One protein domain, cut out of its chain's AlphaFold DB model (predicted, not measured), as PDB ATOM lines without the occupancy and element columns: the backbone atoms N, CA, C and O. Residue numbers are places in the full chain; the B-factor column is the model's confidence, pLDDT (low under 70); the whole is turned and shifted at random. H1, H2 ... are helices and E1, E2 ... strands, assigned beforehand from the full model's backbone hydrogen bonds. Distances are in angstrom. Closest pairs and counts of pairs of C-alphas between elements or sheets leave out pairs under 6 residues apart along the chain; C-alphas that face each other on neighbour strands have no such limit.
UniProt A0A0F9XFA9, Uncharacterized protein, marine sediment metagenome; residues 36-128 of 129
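What this domain is: This is residues 36 to 128 of the 129 residues of an uncharacterized protein of marine sediment metagenome (UniProt A0A0F9XFA9). A small sheet of three very short strands, E2, E1 and E3, has the short helix H1 over one face, while the long helix H2 grazes the sheet with residues 107 to 114 and runs on outward, so that residues 122 to 128 stick out as a free tip. Residues 36 to 68, with no named element, wind in loops at the end of the domain away from that tip. The printed part has 93 residues with two named helices and three named strands, in the chain order E1, E2, H1, E3, H2; the sheet's order is E2, E1, E3, all antiparallel. The class is mixed, helices and strands, with under half of the residues in named elements. By its radius of gyration of the C-alphas, 13.6 A, the whole is compact, yet its outline is elongated, 45 by 26 by 23 A, with H2 reaching along the length.

How they stand to each other: The inner strand E1, residues 69 to 71, is antiparallel to both edge strands. With E2, residues 76 to 78, it forms a hairpin at 138 degrees between directions; N 78 and O 69 are 2.8 A apart and N 71 and O 76 are 2.9 A apart, within hydrogen-bond range. With E3, residues 95 to 97, the angle is 150 degrees, and N 70 and O 96 are 2.8 A apart, within range. H1, residues 80 to 87, is on the sheet at a height over the sheet of 8.3 A and lies over E1, only just slantwise to the strands at 30.4 degrees to E1 on the local plane. Its closest C-alphas to E3 are those of Ala 83 and Ser 95, 5.4 A apart; to E1, those of Ala 83 and Trp 69, 6.3 A apart. E2, H1 and E3 form a split strand-helix-strand unit, two strands running the same way with E1 between them; its crossover is right-handed. H2, residues 104 to 126, only grazes the sheet and is near E1, with 5 pairs of C-alphas within 10 A. H1 and H2 are apart. In both helices every O i to N i+4 pair is within hydrogen-bond range.

Where its parts are: E1 begins at C-alpha 69, (179.532, 156.477, 175.929), and measures 6.5 A from first to last C-alpha; E2 measures 6.6 A and E3 7.0 A. H1 measures 10.4 A. H2 measures 33.4 A, from C-alpha 104 at (174.601, 155.827, 190.736) to C-alpha 126 at (183.631, 186.574, 181.231).

The domain as a whole: The two C-alphas farthest apart are those of Asp 46 and Lys 128, 46.4 A. The printed part has no cut. No link is long; E1 to E2 and E2 to H1 are tight. The mean pLDDT of the printed part is 95.3, and no printed residue is under 70.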
ATOM      1  N   VAL A  36     169.695 151.948 187.914       89.56
ATOM      2  CA  VAL A  36     169.208 152.934 186.954       89.56
ATOM      3  C   VAL A  36     169.003 154.262 187.665       89.56
ATOM      4  O   VAL A  36     168.193 154.363 188.584       89.56
ATOM      5  N   HIS A  37     169.706 155.296 187.202       93.06
ATOM      6  CA  HIS A  37     169.629 156.620 187.808       93.06
ATOM      7  C   HIS A  37     168.191 157.179 187.756       93.06
ATOM      8  O   HIS A  37     167.563 157.149 186.688       93.06
ATOM      9  N   PRO A  38     167.647 157.737 188.854       92.19
ATOM     10  CA  PRO A  38     166.284 158.276 188.872       92.19
ATOM     11  C   PRO A  38     166.105 159.456 187.906       92.19
ATOM     12  O   PRO A  38     165.041 159.618 187.307       92.19
ATOM     13  N   GLY A  39     167.170 160.236 187.696       92.69
ATOM     14  CA  GLY A  39     167.211 161.350 186.747       92.69
ATOM     15  C   GLY A  39     167.370 160.945 185.279       92.69
ATOM     16  O   GLY A  39     167.544 161.825 184.440       92.69
ATOM     17  N   ARG A  40     167.357 159.645 184.935       92.94
ATOM     18  CA  ARG A  40     167.601 159.212 183.550       92.94
ATOM     19  C   ARG A  40     166.615 159.835 182.564       92.94
ATOM     20  O   ARG A  40     165.406 159.910 182.814       92.94
ATOM     21  N   TYR A  41     167.125 160.146 181.380       93.12
ATOM     22  CA  TYR A  41     166.326 160.609 180.256       93.12
ATOM     23  C   TYR A  41     166.915 160.127 178.914       93.12
ATOM     24  O   TYR A  41     168.132 159.984 178.789       93.12
ATOM     25  N   PRO A  42     166.089 159.892 177.881       94.06
ATOM     26  CA  PRO A  42     164.636 159.760 177.938       94.06
ATOM     27  C   PRO A  42     164.196 158.448 178.607       94.06
ATOM     28  O   PRO A  42     164.949 157.483 178.732       94.06
ATOM     29  N   LYS A  43     162.935 158.403 179.045       91.56
ATOM     30  CA  LYS A  43     162.317 157.182 179.581       91.56
ATOM     31  C   LYS A  43     161.750 156.367 178.417       91.56
ATOM     32  O   LYS A  43     160.648 156.628 177.946       91.56
ATOM     33  N   HIS A  44     162.538 155.426 177.906       90.62
ATOM     34  CA  HIS A  44     162.132 154.551 176.807       90.62
ATOM     35  C   HIS A  44     161.087 153.507 177.228       90.62
ATOM     36  O   HIS A  44     161.016 153.126 178.395       90.62
ATOM     37  N   LYS A  45     160.319 153.010 176.243       88.31
ATOM     38  CA  LYS A  45     159.384 151.886 176.424       88.31
ATOM     39  C   LYS A  45     160.122 150.594 176.798       88.31
ATOM     40  O   LYS A  45     159.632 149.832 177.617       88.31
ATOM     41  N   ASP A  46     161.280 150.368 176.179       87.94
ATOM     42  CA  ASP A  46     162.233 149.338 176.592       87.94
ATOM     43  C   ASP A  46     163.156 149.925 177.673       87.94
ATOM     44  O   ASP A  46     163.955 150.816 177.357       87.94
ATOM     45  N   PRO A  47     163.066 149.468 178.934       86.31
ATOM     46  CA  PRO A  47     163.872 150.015 180.015       86.31
ATOM     47  C   PRO A  47     165.363 149.639 179.924       86.31
ATOM     48  O   PRO A  47     166.169 150.271 180.604       86.31
ATOM     49  N   ALA A  48     165.754 148.678 179.073       90.56
ATOM     50  CA  ALA A  48     167.154 148.331 178.801       90.56
ATOM     51  C   ALA A  48     167.865 149.366 177.919       90.56
ATOM     52  O   ALA A  48     169.093 149.518 177.967       90.56
ATOM     53  N   LYS A  49     167.098 150.049 177.058       94.44
ATOM     54  CA  LYS A  49     167.635 150.945 176.034       94.44
ATOM     55  C   LYS A  49     168.390 152.088 176.700       94.44
ATOM     56  O   LYS A  49     167.852 152.794 177.548       94.44
ATOM     57  N   GLY A  50     169.659 152.239 176.332       95.69
ATOM     58  CA  GLY A  50     170.541 153.231 176.929       95.69
ATOM     59  C   GLY A  50     170.974 152.938 178.364       95.69
ATOM     60  O   GLY A  50     171.603 153.798 178.969       95.69
ATOM     61  N   GLN A  51     170.656 151.769 178.923       95.62
ATOM     62  CA  GLN A  51     170.947 151.434 180.320       95.62
ATOM     63  C   GLN A  51     171.906 150.255 180.485       95.62
ATOM     64  O   GLN A  51     172.402 150.056 181.587       95.62
ATOM     65  N   VAL A  52     172.209 149.509 179.421       95.56
ATOM     66  CA  VAL A  52     173.130 148.361 179.445       95.56
ATOM     67  C   VAL A  52     174.457 148.736 178.780       95.56
ATOM     68  O   VAL A  52     174.466 149.234 177.651       95.56
ATOM     69  N   TYR A  53     175.587 148.479 179.450       96.06
ATOM     70  CA  TYR A  53     176.916 148.703 178.868       96.06
ATOM     71  C   TYR A  53     177.151 147.795 177.658       96.06
ATOM     72  O   TYR A  53     176.990 146.582 177.730       96.06
ATOM     73  N   GLY A  54     177.500 148.395 176.519       95.31
ATOM     74  CA  GLY A  54     177.598 147.686 175.240       95.31
ATOM     75  C   GLY A  54     176.245 147.407 174.567       95.31
ATOM     76  O   GLY A  54     176.225 146.909 173.438       95.31
ATOM     77  N   GLY A  55     175.132 147.781 175.205       95.69
ATOM     78  CA  GLY A  55     173.768 147.573 174.728       95.69
ATOM     79  C   GLY A  55     173.330 148.545 173.631       95.69
ATOM     80  O   GLY A  55     174.139 149.044 172.840       95.69
ATOM     81  N   ILE A  56     172.018 148.788 173.563       97.12
ATOM     82  CA  ILE A  56     171.379 149.660 172.568       97.12
ATOM     83  C   ILE A  56     171.518 151.129 172.984       97.12
ATOM     84  O   ILE A  56     171.359 151.470 174.154       97.12
ATOM     85  N   CYS A  57     171.777 152.006 172.016       98.00
ATOM     86  CA  CYS A  57     171.887 153.448 172.217       98.00
ATOM     87  C   CYS A  57     170.620 154.081 172.831       98.00
ATOM     88  O   CYS A  57     169.502 153.797 172.406       98.00
ATOM     89  N   ASN A  58     170.821 155.027 173.756       97.56
ATOM     90  CA  ASN A  58     169.786 155.837 174.419       97.56
ATOM     91  C   ASN A  58     169.101 156.893 173.522       97.56
ATOM     92  O   ASN A  58     168.266 157.669 173.974       97.56
ATOM     93  N   THR A  59     169.466 157.009 172.243       97.19
ATOM     94  CA  THR A  59     168.752 157.925 171.338       97.19
ATOM     95  C   THR A  59     167.454 157.268 170.886       97.19
ATOM     96  O   THR A  59     167.476 156.158 170.360       97.19
ATOM     97  N   THR A  60     166.321 157.959 171.050       94.81
ATOM     98  CA  THR A  60     164.970 157.419 170.793       94.81
ATOM     99  C   THR A  60     164.828 156.729 169.438       94.81
ATOM    100  O   THR A  60     164.274 155.638 169.382       94.81
ATOM    101  N   ALA A  61     165.359 157.329 168.369       95.12
ATOM    102  CA  ALA A  61     165.264 156.801 167.006       95.12
ATOM    103  C   ALA A  61     166.482 155.962 166.562       95.12
ATOM    104  O   ALA A  61     166.590 155.622 165.388       95.12
ATOM    105  N   CYS A  62     167.432 155.668 167.457       95.75
ATOM    106  CA  CYS A  62     168.672 154.969 167.118       95.75
ATOM    107  C   CYS A  62     168.707 153.578 167.742       95.75
ATOM    108  O   CYS A  62     168.695 153.457 168.964       95.75
ATOM    109  N   ASP A  63     168.862 152.539 166.927       95.25
ATOM    110  CA  ASP A  63     168.967 151.150 167.395       95.25
ATOM    111  C   ASP A  63     170.391 150.582 167.285       95.25
ATOM    112  O   ASP A  63     170.611 149.372 167.354       95.25
ATOM    113  N   ALA A  64     171.391 151.460 167.136       95.25
ATOM    114  CA  ALA A  64     172.793 151.063 167.143       95.25
ATOM    115  C   ALA A  64     173.180 150.412 168.482       95.25
ATOM    116  O   ALA A  64     172.771 150.864 169.556       95.25
ATOM    117  N   ARG A  65     174.009 149.368 168.404       93.88
ATOM    118  CA  ARG A  65     174.581 148.663 169.561       93.88
ATOM    119  C   ARG A  65     175.924 149.270 169.980       93.88
ATOM    120  O   ARG A  65     176.375 150.258 169.396       93.88
ATOM    121  N   ARG A  66     176.591 148.647 170.960       95.31
ATOM    122  CA  ARG A  66     177.876 149.091 171.527       95.31
ATOM    123  C   ARG A  66     177.754 150.473 172.174       95.31
ATOM    124  O   ARG A  66     178.601 151.345 171.973       95.31
ATOM    125  N   ALA A  67     176.689 150.668 172.948       97.50
ATOM    126  CA  ALA A  67     176.501 151.859 173.762       97.50
ATOM    127  C   ALA A  67     177.509 151.881 174.929       97.50
ATOM    128  O   ALA A  67     177.311 151.226 175.949       97.50
ATOM    129  N   VAL A  68     178.626 152.589 174.744       98.19
ATOM    130  CA  VAL A  68     179.762 152.656 175.694       98.19
ATOM    131  C   VAL A  68     180.157 154.094 176.048       98.19
ATOM    132  O   VAL A  68     181.194 154.336 176.662       98.19
ATOM    133  N   TRP A  69     179.347 155.063 175.625       98.56
ATOM    134  CA  TRP A  69     179.532 156.477 175.929       98.56
ATOM    135  C   TRP A  69     178.463 156.925 176.907       98.56
ATOM    136  O   TRP A  69     177.286 156.940 176.564       98.56
ATOM    137  N   PHE A  70     178.860 157.269 178.120       98.44
ATOM    138  CA  PHE A  70     177.957 157.750 179.148       98.44
ATOM    139  C   PHE A  70     177.691 159.244 178.965       98.44
ATOM    140  O   PHE A  70     178.628 160.040 178.914       98.44
ATOM    141  N   ASN A  71     176.421 159.628 178.871       98.19
ATOM    142  CA  ASN A  71     176.018 161.027 178.862       98.19
ATOM    143  C   ASN A  71     175.779 161.515 180.293       98.19
ATOM    144  O   ASN A  71     174.877 161.036 180.983       98.19
ATOM    145  N   ARG A  72     176.571 162.509 180.693       97.88
ATOM    146  CA  ARG A  72     176.634 163.095 182.036       97.88
ATOM    147  C   ARG A  72     175.385 163.910 182.400       97.88
ATOM    148  O   ARG A  72     175.142 164.156 183.573       97.88
ATOM    149  N   GLY A  73     174.585 164.329 181.418       96.19
ATOM    150  CA  GLY A  73     173.337 165.073 181.628       96.19
ATOM    151  C   GLY A  73     172.076 164.210 181.580       96.19
ATOM    152  O   GLY A  73     171.077 164.551 182.202       96.19
ATOM    153  N   THR A  74     172.102 163.093 180.848       96.88
ATOM    154  CA  THR A  74     170.915 162.234 180.682       96.88
ATOM    155  C   THR A  74     171.014 160.894 181.404       96.88
ATOM    156  O   THR A  74     170.053 160.123 181.375       96.88
ATOM    157  N   TYR A  75     172.161 160.587 182.011       97.38
ATOM    158  CA  TYR A  75     172.438 159.332 182.718       97.38
ATOM    159  C   TYR A  75     172.188 158.074 181.867       97.38
ATOM    160  O   TYR A  75     171.709 157.045 182.345       97.38
ATOM    161  N   GLY A  76     172.460 158.176 180.566       97.19
ATOM    162  CA  GLY A  76     172.236 157.112 179.588       97.19
ATOM    163  C   GLY A  76     173.479 156.824 178.754       97.19
ATOM    164  O   GLY A  76     174.364 157.667 178.619       97.19
ATOM    165  N   LEU A  77     173.534 155.627 178.175       98.25
ATOM    166  CA  LEU A  77     174.624 155.142 177.336       98.25
ATOM    167  C   LEU A  77     174.298 155.294 175.846       98.25
ATOM    168  O   LEU A  77     173.241 154.895 175.355       98.25
ATOM    169  N   TYR A  78     175.246 155.828 175.091       98.50
ATOM    170  CA  TYR A  78     175.116 156.138 173.675       98.50
ATOM    171  C   TYR A  78     176.159 155.386 172.851       98.50
ATOM    172  O   TYR A  78     177.244 155.036 173.329       98.50
ATOM    173  N   CYS A  79     175.828 155.118 171.587       98.50
ATOM    174  CA  CYS A  79     176.821 154.677 170.616       98.50
ATOM    175  C   CYS A  79     177.782 155.834 170.288       98.50
ATOM    176  O   CYS A  79     177.456 157.004 170.505       98.50
ATOM    177  N   ALA A  80     178.945 155.511 169.719       98.19
ATOM    178  CA  ALA A  80     179.957 156.513 169.375       98.19
ATOM    179  C   ALA A  80     179.407 157.627 168.465       98.19
ATOM    180  O   ALA A  80     179.655 158.800 168.715       98.19
ATOM    181  N   THR A  81     178.603 157.278 167.455       98.06
ATOM    182  CA  THR A  81     178.029 158.248 166.508       98.06
ATOM    183  C   THR A  81     177.139 159.277 167.202       98.06
ATOM    184  O   THR A  81     177.317 160.476 167.003       98.06
ATOM    185  N   CYS A  82     176.201 158.832 168.045       98.19
ATOM    186  CA  CYS A  82     175.303 159.741 168.759       98.19
ATOM    187  C   CYS A  82     176.049 160.554 169.824       98.19
ATOM    188  O   CYS A  82     175.797 161.747 169.949       98.19
ATOM    189  N   ALA A  83     176.990 159.940 170.548       97.94
ATOM    190  CA  ALA A  83     177.794 160.630 171.554       97.94
ATOM    191  C   ALA A  83     178.651 161.748 170.941       97.94
ATOM    192  O   ALA A  83     178.634 162.878 171.424       97.94
ATOM    193  N   HIS A  84     179.346 161.468 169.835       98.00
ATOM    194  CA  HIS A  84     180.108 162.485 169.111       98.00
ATOM    195  C   HIS A  84     179.194 163.569 168.530       98.00
ATOM    196  O   HIS A  84     179.526 164.748 168.598       98.00
ATOM    197  N   GLY A  85     178.024 163.187 168.004       97.62
ATOM    198  CA  GLY A  85     177.026 164.137 167.513       97.62
ATOM    199  C   GLY A  85     176.548 165.110 168.593       97.62
ATOM    200  O   GLY A  85     176.426 166.300 168.327       97.62
ATOM    201  N   GLN A  86     176.346 164.623 169.819       95.44
ATOM    202  CA  GLN A  86     176.006 165.459 170.973       95.44
ATOM    203  C   GLN A  86     177.167 166.361 171.393       95.44
ATOM    204  O   GLN A  86     176.959 167.539 171.661       95.44
ATOM    205  N   ASN A  87     178.394 165.843 171.423       97.62
ATOM    206  CA  ASN A  87     179.561 166.633 171.818       97.62
ATOM    207  C   ASN A  87     179.955 167.694 170.785       97.62
ATOM    208  O   ASN A  87     180.632 168.647 171.142       97.62
ATOM    209  N   ARG A  88     179.530 167.559 169.521       96.00
ATOM    210  CA  ARG A  88     179.951 168.429 168.409       96.00
ATOM    211  C   ARG A  88     179.805 169.929 168.689       96.00
ATOM    212  O   ARG A  88     180.610 170.704 168.187       96.00
ATOM    213  N   PHE A  89     178.773 170.323 169.428       88.62
ATOM    214  CA  PHE A  89     178.452 171.729 169.701       88.62
ATOM    215  C   PHE A  89     178.711 172.138 171.153       88.62
ATOM    216  O   PHE A  89     178.357 173.246 171.538       88.62
ATOM    217  N   ASN A  90     179.292 171.252 171.961       90.56
ATOM    218  CA  ASN A  90     179.546 171.511 173.369       90.56
ATOM    219  C   ASN A  90     181.055 171.585 173.610       90.56
ATOM    220  O   ASN A  90     181.759 170.595 173.422       90.56
ATOM    221  N   GLU A  91     181.543 172.741 174.068       93.31
ATOM    222  CA  GLU A  91     182.941 172.901 174.496       93.31
ATOM    223  C   GLU A  91     183.276 171.976 175.679       93.31
ATOM    224  O   GLU A  91     184.370 171.420 175.756       93.31
ATOM    225  N   VAL A  92     182.303 171.760 176.570       95.75
ATOM    226  CA  VAL A  92     182.372 170.759 177.639       95.75
ATOM    227  C   VAL A  92     181.669 169.475 177.172       95.75
ATOM    228  O   VAL A  92     180.461 169.496 176.934       95.75
ATOM    229  N   PRO A  93     182.363 168.330 177.045       96.44
ATOM    230  CA  PRO A  93     181.804 167.141 176.397       96.44
ATOM    231  C   PRO A  93     180.693 166.489 177.232       96.44
ATOM    232  O   PRO A  93     180.956 165.865 178.253       96.44
ATOM    233  N   VAL A  94     179.434 166.568 176.811       97.12
ATOM    234  CA  VAL A  94     178.313 165.983 177.576       97.12
ATOM    235  C   VAL A  94     178.341 164.451 177.623       97.12
ATOM    236  O   VAL A  94     177.841 163.860 178.575       97.12
ATOM    237  N   SER A  95     178.957 163.808 176.632       97.75
ATOM    238  CA  SER A  95     179.116 162.355 176.549       97.75
ATOM    239  C   SER A  95     180.583 161.943 176.641       97.75
ATOM    240  O   SER A  95     181.410 162.388 175.848       97.75
ATOM    241  N   VAL A  96     180.909 161.041 177.566       98.00
ATOM    242  CA  VAL A  96     182.275 160.559 177.820       98.00
ATOM    243  C   VAL A  96     182.368 159.048 177.640       98.00
ATOM    244  O   VAL A  96     181.436 158.309 177.958       98.00
ATOM    245  N   ARG A  97     183.487 158.558 177.102       97.94
ATOM    246  CA  ARG A  97     183.701 157.116 176.935       97.94
ATOM    247  C   ARG A  97     184.007 156.483 178.289       97.94
ATOM    248  O   ARG A  97     184.926 156.923 178.972       97.94
ATOM    249  N   VAL A  98     183.284 155.424 178.632       97.31
ATOM    250  CA  VAL A  98     183.457 154.688 179.892       97.31
ATOM    251  C   VAL A  98     183.917 153.254 179.624       97.31
ATOM    252  O   VAL A  98     183.779 152.749 178.508       97.31
ATOM    253  N   LYS A  99     184.515 152.606 180.631       96.31
ATOM    254  CA  LYS A  99     185.001 151.212 180.547       96.31
ATOM    255  C   LYS A  99     183.945 150.180 180.972       96.31
ATOM    256  O   LYS A  99     184.058 149.014 180.601       96.31
ATOM    257  N   SER A 100     182.938 150.619 181.718       95.12
ATOM    258  CA  SER A 100     181.800 149.850 182.233       95.12
ATOM    259  C   SER A 100     180.626 150.806 182.483       95.12
ATOM    260  O   SER A 100     180.779 152.022 182.338       95.12
ATOM    261  N   LYS A 101     179.444 150.281 182.837       94.75
ATOM    262  CA  LYS A 101     178.341 151.125 183.314       94.75
ATOM    263  C   LYS A 101     178.735 151.733 184.674       94.75
ATOM    264  O   LYS A 101     179.053 150.944 185.562       94.75
ATOM    265  N   PRO A 102     178.701 153.067 184.843       95.06
ATOM    266  CA  PRO A 102     178.949 153.678 186.145       95.06
ATOM    267  C   PRO A 102     177.832 153.344 187.142       95.06
ATOM    268  O   PRO A 102     176.675 153.206 186.738       95.06
ATOM    269  N   GLY A 103     178.161 153.248 188.428       95.44
ATOM    270  CA  GLY A 103     177.165 153.197 189.507       95.44
ATOM    271  C   GLY A 103     176.455 154.544 189.703       95.44
ATOM    272  O   GLY A 103     176.886 155.558 189.156       95.44
ATOM    273  N   ILE A 104     175.378 154.589 190.499       95.25
ATOM    274  CA  ILE A 104     174.601 155.827 190.736       95.25
ATOM    275  C   ILE A 104     175.487 156.976 191.246       95.25
ATOM    276  O   ILE A 104     175.402 158.090 190.727       95.25
ATOM    277  N   ASP A 105     176.372 156.712 192.205       96.38
ATOM    278  CA  ASP A 105     177.242 157.748 192.776       96.38
ATOM    279  C   ASP A 105     178.266 158.264 191.758       96.38
ATOM    280  O   ASP A 105     178.507 159.466 191.659       96.38
ATOM    281  N   GLU A 106     178.815 157.378 190.925       96.44
ATOM    282  CA  GLU A 106     179.721 157.758 189.836       96.44
ATOM    283  C   GLU A 106     178.992 158.557 188.750       96.44
ATOM    284  O   GLU A 106     179.537 159.513 188.196       96.44
ATOM    285  N   MET A 107     177.742 158.194 188.450       97.44
ATOM    286  CA  MET A 107     176.886 158.944 187.536       97.44
ATOM    287  C   MET A 107     176.651 160.378 188.035       97.44
ATOM    288  O   MET A 107     176.754 161.316 187.238       97.44
ATOM    289  N   ASN A 108     176.388 160.558 189.334       97.62
ATOM    290  CA  ASN A 108     176.277 161.879 189.959       97.62
ATOM    291  C   ASN A 108     177.605 162.639 189.918       97.62
ATOM    292  O   ASN A 108     177.642 163.778 189.460       97.62
ATOM    293  N   ALA A 109     178.714 161.987 190.271       97.94
ATOM    294  CA  ALA A 109     180.039 162.598 190.207       97.94
ATOM    295  C   ALA A 109     180.394 163.076 188.786       97.94
ATOM    296  O   ALA A 109     180.967 164.154 188.610       97.94
ATOM    297  N   HIS A 110     180.019 162.310 187.757       97.62
ATOM    298  CA  HIS A 110     180.166 162.718 186.361       97.62
ATOM    299  C   HIS A 110     179.328 163.954 186.020       97.62
ATOM    300  O   HIS A 110     179.824 164.840 185.317       97.62
ATOM    301  N   HIS A 111     178.080 164.017 186.488       97.94
ATOM    302  CA  HIS A 111     177.215 165.178 186.300       97.94
ATOM    303  C   HIS A 111     177.810 166.427 186.963       97.94
ATOM    304  O   HIS A 111     177.994 167.452 186.307       97.94
ATOM    305  N   ASP A 112     178.213 166.318 188.226       98.00
ATOM    306  CA  ASP A 112     178.782 167.427 188.992       98.00
ATOM    307  C   ASP A 112     180.118 167.908 188.412       98.00
ATOM    308  O   ASP A 112     180.403 169.107 188.382       98.00
ATOM    309  N   ALA A 113     180.951 166.989 187.911       98.06
ATOM    310  CA  ALA A 113     182.165 167.338 187.177       98.06
ATOM    311  C   ALA A 113     181.846 168.152 185.913       98.06
ATOM    312  O   ALA A 113     182.436 169.210 185.710       98.06
ATOM    313  N   MET A 114     180.861 167.722 185.115       97.69
ATOM    314  CA  MET A 114     180.426 168.459 183.923       97.69
ATOM    315  C   MET A 114     179.931 169.871 184.272       97.69
ATOM    316  O   MET A 114     180.293 170.833 183.601       97.69
ATOM    317  N   MET A 115     179.122 170.008 185.325       97.69
ATOM    318  CA  MET A 115     178.574 171.305 185.735       97.69
ATOM    319  C   MET A 115     179.661 172.260 186.246       97.69
ATOM    320  O   MET A 115     179.598 173.461 185.978       97.69
ATOM    321  N   ARG A 116     180.687 171.740 186.934       98.06
ATOM    322  CA  ARG A 116     181.877 172.517 187.315       98.06
ATOM    323  C   ARG A 116     182.677 172.960 186.093       98.06
ATOM    324  O   ARG A 116     182.928 174.148 185.950       98.06
ATOM    325  N   GLU A 117     182.971 172.047 185.167       97.50
ATOM    326  CA  GLU A 117     183.669 172.361 183.910       97.50
ATOM    327  C   GLU A 117     182.951 173.466 183.109       97.50
ATOM    328  O   GLU A 117     183.598 174.377 182.592       97.50
ATOM    329  N   MET A 118     181.613 173.418 183.027       96.25
ATOM    330  CA  MET A 118     180.811 174.458 182.366       96.25
ATOM    331  C   MET A 118     180.892 175.806 183.091       96.25
ATOM    332  O   MET A 118     181.007 176.842 182.436       96.25
ATOM    333  N   ARG A 119     180.858 175.807 184.431       96.38
ATOM    334  CA  ARG A 119     181.031 177.026 185.235       96.38
ATOM    335  C   ARG A 119     182.408 177.646 185.002       96.38
ATOM    336  O   ARG A 119     182.492 178.841 184.737       96.38
ATOM    337  N   ASP A 120     183.461 176.841 185.041       96.62
ATOM    338  CA  ASP A 120     184.839 177.301 184.854       96.62
ATOM    339  C   ASP A 120     185.080 177.816 183.431       96.62
ATOM    340  O   ASP A 120     185.868 178.735 183.207       96.62
ATOM    341  N   LEU A 121     184.422 177.221 182.433       94.75
ATOM    342  CA  LEU A 121     184.443 177.737 181.069       94.75
ATOM    343  C   LEU A 121     183.774 179.112 180.984       94.75
ATOM    344  O   LEU A 121     184.355 180.019 180.396       94.75
ATOM    345  N   ARG A 122     182.599 179.273 181.601       94.25
ATOM    346  CA  ARG A 122     181.870 180.545 181.618       94.25
ATOM    347  C   ARG A 122     182.681 181.663 182.275       94.25
ATOM    348  O   ARG A 122     182.835 182.711 181.662       94.25
ATOM    349  N   MET A 123     183.255 181.419 183.455       94.31
ATOM    350  CA  MET A 123     184.104 182.408 184.140       94.31
ATOM    351  C   MET A 123     185.281 182.845 183.253       94.31
ATOM    352  O   MET A 123     185.537 184.030 183.085       94.31
ATOM    353  N   ARG A 124     185.946 181.893 182.579       93.62
ATOM    354  CA  ARG A 124     187.047 182.192 181.644       93.62
ATOM    355  C   ARG A 124     186.619 182.965 180.395       93.62
ATOM    356  O   ARG A 124     187.486 183.512 179.716       93.62
ATOM    357  N   GLN A 125     185.344 182.920 180.021       91.75
ATOM    358  CA  GLN A 125     184.802 183.710 178.916       91.75
ATOM    359  C   GLN A 125     184.468 185.131 179.386       91.75
ATOM    360  O   GLN A 125     184.784 186.068 178.663       91.75
ATOM    361  N   GLU A 126     183.922 185.280 180.596       90.00
ATOM    362  CA  GLU A 126     183.631 186.574 181.231       90.00
ATOM    363  C   GLU A 126     184.918 187.378 181.513       90.00
ATOM    364  O   GLU A 126     184.951 188.575 181.260       90.00
ATOM    365  N   ASP A 127     186.018 186.729 181.913       86.44
ATOM    366  CA  ASP A 127     187.318 187.400 182.116       86.44
ATOM    367  C   ASP A 127     187.969 187.914 180.812       86.44
ATOM    368  O   ASP A 127     188.929 188.686 180.847       86.44
ATOM    369  N   LYS A 128     187.511 187.435 179.648       78.62
ATOM    370  CA  LYS A 128     188.060 187.797 178.327       78.62
ATOM    371  C   LYS A 128     187.262 188.888 177.617       78.62
ATOM    372  O   LYS A 128     187.706 189.342 176.560       78.62
TER     373      LYS A 128